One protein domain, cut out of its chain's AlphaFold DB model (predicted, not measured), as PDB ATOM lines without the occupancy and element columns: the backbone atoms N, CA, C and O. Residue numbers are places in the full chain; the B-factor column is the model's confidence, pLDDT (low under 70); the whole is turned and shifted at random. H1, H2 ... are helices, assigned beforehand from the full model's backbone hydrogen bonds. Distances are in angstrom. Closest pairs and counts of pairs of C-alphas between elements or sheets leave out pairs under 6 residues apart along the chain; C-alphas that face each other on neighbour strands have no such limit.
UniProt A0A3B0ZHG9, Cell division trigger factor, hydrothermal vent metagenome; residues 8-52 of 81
ATOM      1  N   VAL A   8     -48.941  37.486  24.800       86.00
ATOM      2  CA  VAL A   8     -47.852  36.527  24.964       86.00
ATOM      3  C   VAL A   8     -48.448  35.223  25.476       86.00
ATOM      4  O   VAL A   8     -49.016  35.199  26.569       86.00
ATOM      5  N   ASP A   9     -48.311  34.161  24.690       92.19
ATOM      6  CA  ASP A   9     -48.702  32.814  25.087       92.19
ATOM      7  C   ASP A   9     -47.649  32.235  26.060       92.19
ATOM      8  O   ASP A   9     -46.486  32.067  25.671       92.19
ATOM      9  N   PRO A  10     -48.012  31.941  27.324       92.56
ATOM     10  CA  PRO A  10     -47.087  31.377  28.304       92.56
ATOM     11  C   PRO A  10     -46.497  30.025  27.893       92.56
ATOM     12  O   PRO A  10     -45.375  29.714  28.300       92.56
ATOM     13  N   ASP A  11     -47.224  29.231  27.107       95.81
ATOM     14  CA  ASP A  11     -46.754  27.924  26.660       95.81
ATOM     15  C   ASP A  11     -45.707  28.080  25.551       95.81
ATOM     16  O   ASP A  11     -44.649  27.458  25.642       95.81
ATOM     17  N   ARG A  12     -45.895  29.019  24.607       95.50
ATOM     18  CA  ARG A  12     -44.852  29.382  23.619       95.50
ATOM     19  C   ARG A  12     -43.599  29.959  24.281       95.50
ATOM     20  O   ARG A  12     -42.485  29.721  23.823       95.50
ATOM     21  N   VAL A  13     -43.752  30.708  25.378       96.19
ATOM     22  CA  VAL A  13     -42.607  31.191  26.176       96.19
ATOM     23  C   VAL A  13     -41.847  30.027  26.799       96.19
ATOM     24  O   VAL A  13     -40.618  30.017  26.752       96.19
ATOM     25  N   ARG A  14     -42.554  29.047  27.375       96.19
ATOM     26  CA  ARG A  14     -41.920  27.853  27.943       96.19
ATOM     27  C   ARG A  14     -41.187  27.056  26.868       96.19
ATOM     28  O   ARG A  14     -40.011  26.768  27.058       96.19
ATOM     29  N   GLU A  15     -41.849  26.768  25.751       96.81
ATOM     30  CA  GLU A  15     -41.274  26.033  24.620       96.81
ATOM     31  C   GLU A  15     -39.988  26.705  24.131       96.81
ATOM     32  O   GLU A  15     -38.943  26.064  24.057       96.81
ATOM     33  N   ARG A  16     -40.009  28.029  23.932       96.44
ATOM     34  CA  ARG A  16     -38.816  28.779  23.524       96.44
ATOM     35  C   ARG A  16     -37.666  28.664  24.531       96.44
ATOM     36  O   ARG A  16     -36.508  28.561  24.132       96.44
ATOM     37  N   ILE A  17     -37.953  28.705  25.832       96.56
ATOM     38  CA  ILE A  17     -36.927  28.543  26.878       96.56
ATOM     39  C   ILE A  17     -36.358  27.119  26.856       96.56
ATOM     40  O   ILE A  17     -35.145  26.947  26.967       96.56
ATOM     41  N   GLU A  18     -37.208  26.106  26.690       96.38
ATOM     42  CA  GLU A  18     -36.801  24.700  26.598       96.38
ATOM     43  C   GLU A  18     -35.937  24.441  25.354       96.38
ATOM     44  O   GLU A  18     -34.889  23.800  25.459       96.38
ATOM     45  N   GLU A  19     -36.298  25.014  24.203       95.56
ATOM     46  CA  GLU A  19     -35.510  24.959  22.966       95.56
ATOM     47  C   GLU A  19     -34.117  25.572  23.125       95.56
ATOM     48  O   GLU A  19     -33.136  25.022  22.620       95.56
ATOM     49  N   LEU A  20     -34.013  26.706  23.822       94.06
ATOM     50  CA  LEU A  20     -32.728  27.344  24.111       94.06
ATOM     51  C   LEU A  20     -31.903  26.492  25.086       94.06
ATOM     52  O   LEU A  20     -30.695  26.327  24.905       94.06
ATOM     53  N   ALA A  21     -32.556  25.902  26.088       95.88
ATOM     54  CA  ALA A  21     -31.919  25.094  27.120       95.88
ATOM     55  C   ALA A  21     -31.461  23.703  26.637       95.88
ATOM     56  O   ALA A  21     -30.518  23.159  27.209       95.88
ATOM     57  N   GLN A  22     -32.073  23.129  25.592       96.06
ATOM     58  CA  GLN A  22     -31.837  21.736  25.163       96.06
ATOM     59  C   GLN A  22     -30.372  21.418  24.816       96.06
ATOM     60  O   GLN A  22     -29.942  20.271  24.890       96.06
ATOM     61  N   SER A  23     -29.619  22.437  24.398       93.44
ATOM     62  CA  SER A  23     -28.225  22.311  23.966       93.44
ATOM     63  C   SER A  23     -27.215  22.332  25.119       93.44
ATOM     64  O   SER A  23     -26.025  22.107  24.898       93.44
ATOM     65  N   TYR A  24     -27.677  22.595  26.344       94.81
ATOM     66  CA  TYR A  24     -26.838  22.691  27.533       94.81
ATOM     67  C   TYR A  24     -26.750  21.357  28.279       94.81
ATOM     68  O   TYR A  24     -27.640  20.516  28.208       94.81
ATOM     69  N   GLU A  25     -25.674  21.191  29.051       94.81
ATOM     70  CA  GLU A  25     -25.420  19.984  29.849       94.81
ATOM     71  C   GLU A  25     -26.498  19.742  30.920       94.81
ATOM     72  O   GLU A  25     -26.861  18.598  31.186       94.81
ATOM     73  N   ASN A  26     -27.050  20.818  31.494       95.38
ATOM     74  CA  ASN A  26     -28.149  20.755  32.455       95.38
ATOM     75  C   ASN A  26     -29.308  21.682  32.037       95.38
ATOM     76  O   ASN A  26     -29.391  22.822  32.505       95.38
ATOM     77  N   PRO A  27     -30.221  21.215  31.164       96.12
ATOM     78  CA  PRO A  27     -31.318  22.035  30.649       96.12
ATOM     79  C   PRO A  27     -32.248  22.564  31.748       96.12
ATOM     80  O   PRO A  27     -32.718  23.695  31.667       96.12
ATOM     81  N   GLY A  28     -32.484  21.782  32.810       96.25
ATOM     82  CA  GLY A  28     -33.379  22.172  33.904       96.25
ATOM     83  C   GLY A  28     -32.885  23.395  34.683       96.25
ATOM     84  O   GLY A  28     -33.677  24.279  35.009       96.25
ATOM     85  N   GLU A  29     -31.576  23.487  34.933       96.31
ATOM     86  CA  GLU A  29     -30.976  24.669  35.569       96.31
ATOM     87  C   GLU A  29     -31.066  25.909  34.674       96.31
ATOM     88  O   GLU A  29     -31.351  27.000  35.168       96.31
ATOM     89  N   VAL A  30     -30.890  25.745  33.360       95.88
ATOM     90  CA  VAL A  30     -31.010  26.847  32.395       95.88
ATOM     91  C   VAL A  30     -32.448  27.363  32.334       95.88
ATOM     92  O   VAL A  30     -32.666  28.571  32.428       95.88
ATOM     93  N   VAL A  31     -33.439  26.470  32.269       96.62
ATOM     94  CA  VAL A  31     -34.865  26.835  32.326       96.62
ATOM     95  C   VAL A  31     -35.169  27.616  33.608       96.62
ATOM     96  O   VAL A  31     -35.756  28.699  33.561       96.62
ATOM     97  N   GLN A  32     -34.723  27.109  34.762       96.56
ATOM     98  CA  GLN A  32     -34.917  27.781  36.046       96.56
ATOM     99  C   GLN A  32     -34.243  29.158  36.082       96.56
ATOM    100  O   GLN A  32     -34.811  30.109  36.627       96.56
ATOM    101  N   TRP A  33     -33.055  29.286  35.491       95.62
ATOM    102  CA  TRP A  33     -32.340  30.552  35.400       95.62
ATOM    103  C   TRP A  33     -33.150  31.600  34.627       95.62
ATOM    104  O   TRP A  33     -33.357  32.692  35.162       95.62
ATOM    105  N   TYR A  34     -33.701  31.251  33.457       96.25
ATOM    106  CA  TYR A  34     -34.576  32.141  32.681       96.25
ATOM    107  C   TYR A  34     -35.791  32.609  33.487       96.25
ATOM    108  O   TYR A  34     -36.089  33.799  33.496       96.25
ATOM    109  N   TYR A  35     -36.464  31.712  34.218       96.25
ATOM    110  CA  TYR A  35     -37.617  32.097  35.043       96.25
ATOM    111  C   TYR A  35     -37.246  32.915  36.287       96.25
ATOM    112  O   TYR A  35     -38.057  33.713  36.760       96.25
ATOM    113  N   SER A  36     -36.039  32.738  36.829       97.00
ATOM    114  CA  SER A  36     -35.557  33.524  37.975       97.00
ATOM    115  C   SER A  36     -35.049  34.920  37.591       97.00
ATOM    116  O   SER A  36     -34.976  35.800  38.449       97.00
ATOM    117  N   ASN A  37     -34.721  35.139  36.313       96.75
ATOM    118  CA  ASN A  37     -34.209  36.397  35.790       96.75
ATOM    119  C   ASN A  37     -35.275  37.121  34.951       96.75
ATOM    120  O   ASN A  37     -35.502  36.790  33.788       96.75
ATOM    121  N   GLN A  38     -35.904  38.149  35.532       95.00
ATOM    122  CA  GLN A  38     -36.986  38.891  34.873       95.00
ATOM    123  C   GLN A  38     -36.572  39.571  33.563       95.00
ATOM    124  O   GLN A  38     -37.387  39.623  32.645       95.00
ATOM    125  N   ASP A  39     -35.332  40.050  33.443       96.69
ATOM    126  CA  ASP A  39     -34.861  40.696  32.214       96.69
ATOM    127  C   ASP A  39     -34.745  39.676  31.076       96.69
ATOM    128  O   ASP A  39     -35.174  39.934  29.950       96.69
ATOM    129  N   MET A  40     -34.227  38.482  31.379       95.81
ATOM    130  CA  MET A  40     -34.154  37.387  30.406       95.81
ATOM    131  C   MET A  40     -35.547  36.894  30.022       95.81
ATOM    132  O   MET A  40     -35.833  36.743  28.836       95.81
ATOM    133  N   LEU A  41     -36.432  36.703  31.004       96.44
ATOM    134  CA  LEU A  41     -37.809  36.286  30.752       96.44
ATOM    135  C   LEU A  41     -38.556  37.303  29.877       96.44
ATOM    136  O   LEU A  41     -39.219  36.911  28.921       96.44
ATOM    137  N   SER A  42     -38.406  38.598  30.158       95.44
ATOM    138  CA  SER A  42     -38.982  39.687  29.358       95.44
ATOM    139  C   SER A  42     -38.462  39.684  27.913       95.44
ATOM    140  O   SER A  42     -39.232  39.868  26.965       95.44
ATOM    141  N   GLY A  43     -37.171  39.392  27.722       95.75
ATOM    142  CA  GLY A  43     -36.582  39.203  26.396       95.75
ATOM    143  C   GLY A  43     -37.260  38.075  25.613       95.75
ATOM    144  O   GLY A  43     -37.667  38.279  24.471       95.75
ATOM    145  N   ILE A  44     -37.472  36.915  26.243       96.81
ATOM    146  CA  ILE A  44     -38.186  35.797  25.606       96.81
ATOM    147  C   ILE A  44     -39.641  36.157  25.302       96.81
ATOM    148  O   ILE A  44     -40.129  35.874  24.211       96.81
ATOM    149  N   GLN A  45     -40.337  36.812  26.232       94.81
ATOM    150  CA  GLN A  45     -41.716  37.260  26.014       94.81
ATOM    151  C   GLN A  45     -41.826  38.227  24.827       94.81
ATOM    152  O   GLN A  45     -42.807  38.174  24.087       94.81
ATOM    153  N   THR A  46     -40.814  39.076  24.621       94.81
ATOM    154  CA  THR A  46     -40.737  39.974  23.462       94.81
ATOM    155  C   THR A  46     -40.569  39.191  22.164       94.81
ATOM    156  O   THR A  46     -41.332  39.421  21.235       94.81
ATOM    157  N   LEU A  47     -39.657  38.215  22.119       94.25
ATOM    158  CA  LEU A  47     -39.473  37.357  20.940       94.25
ATOM    159  C   LEU A  47     -40.755  36.595  20.577       94.25
ATOM    160  O   LEU A  47     -41.161  36.568  19.423       94.25
ATOM    161  N   VAL A  48     -41.442  36.030  21.574       94.94
ATOM    162  CA  VAL A  48     -42.723  35.336  21.356       94.94
ATOM    163  C   VAL A  48     -43.803  36.297  20.852       94.94
ATOM    164  O   VAL A  48     -44.624  35.919  20.018       94.94
ATOM    165  N   MET A  49     -43.813  37.544  21.330       93.12
ATOM    166  CA  MET A  49     -44.721  38.570  20.816       93.12
ATOM    167  C   MET A  49     -44.407  38.926  19.358       93.12
ATOM    168  O   MET A  49     -45.334  39.113  18.575       93.12
ATOM    169  N   GLU A  50     -43.130  39.024  18.986       93.38
ATOM    170  CA  GLU A  50     -42.714  39.276  17.602       93.38
ATOM    171  C   GLU A  50     -43.179  38.154  16.670       93.38
ATOM    172  O   GLU A  50     -43.809  38.444  15.652       93.38
ATOM    173  N   ASP A  51     -42.973  36.892  17.053       91.94
ATOM    174  CA  ASP A  51     -43.463  35.738  16.293       91.94
ATOM    175  C   ASP A  51     -44.995  35.789  16.137       91.94
ATOM    176  O   ASP A  51     -45.517  35.661  15.032       91.94
ATOM    177  N   ALA A  52     -45.728  36.075  17.220       91.06
ATOM    178  CA  ALA A  52     -47.187  36.193  17.180       91.06
ATOM    179  C   ALA A  52     -47.674  37.339  16.272       91.06
ATOM    180  O   ALA A  52     -48.733  37.240  15.648       91.06
TER     181      ALA A  52
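This is residues 8 to 52 of the 81 residues of the protein "Cell division trigger factor" of hydrothermal vent metagenome (UniProt A0A3B0ZHG9). The longest helix, H3, and H2 make an L, and H1 runs across its open side and packs on both, so that the three helices outline a triangle. The printed part has 45 residues with three named helices, in the order H1, H2, H3, and no named strand: all helix. It is compact, with a radius of gyration of the C-alphas of 10.0 A, yet elongated, spanning 30 by 18 by 13 A.

H3, residues 38 to 52, is 20.6 A long and ends with C-alpha 52 at (-47.187, 36.193, 17.180). H2 is residues 27 to 36, 14.3 A. H1, residues 10 to 21, is 16.5 A long and begins with C-alpha 10 at (-47.087, 31.377, 28.304).

H3, with residues 44 to 48 alone, touches residues 12 to 17 of H1; the closest C-alphas, of Val 13 and Gln 45, are 6.1 A apart. Their tilt of 69 degrees, opposite ways, is only just steep. H3 and H2, about perpendicular at 80 degrees, only just touch, and only at the corner, with 3 pairs of C-alphas within 8 A; the closest are Tyr 34 and Leu 41, 5.6 A. H1, with residues 17 to 21 alone, touches H2 at a steep tilt of 50 degrees, opposite ways; the closest C-alphas are Ala 21 and Pro 27, 4.7 A. In H1, H2 and H3 every O i to N i+4 pair is within hydrogen-bond range.

The C-alphas farthest apart, of Glu 25 and Ala 52, are 30.0 A apart. The printed part has no cut, both links are tight, and no printed residue is under 70 in pLDDT.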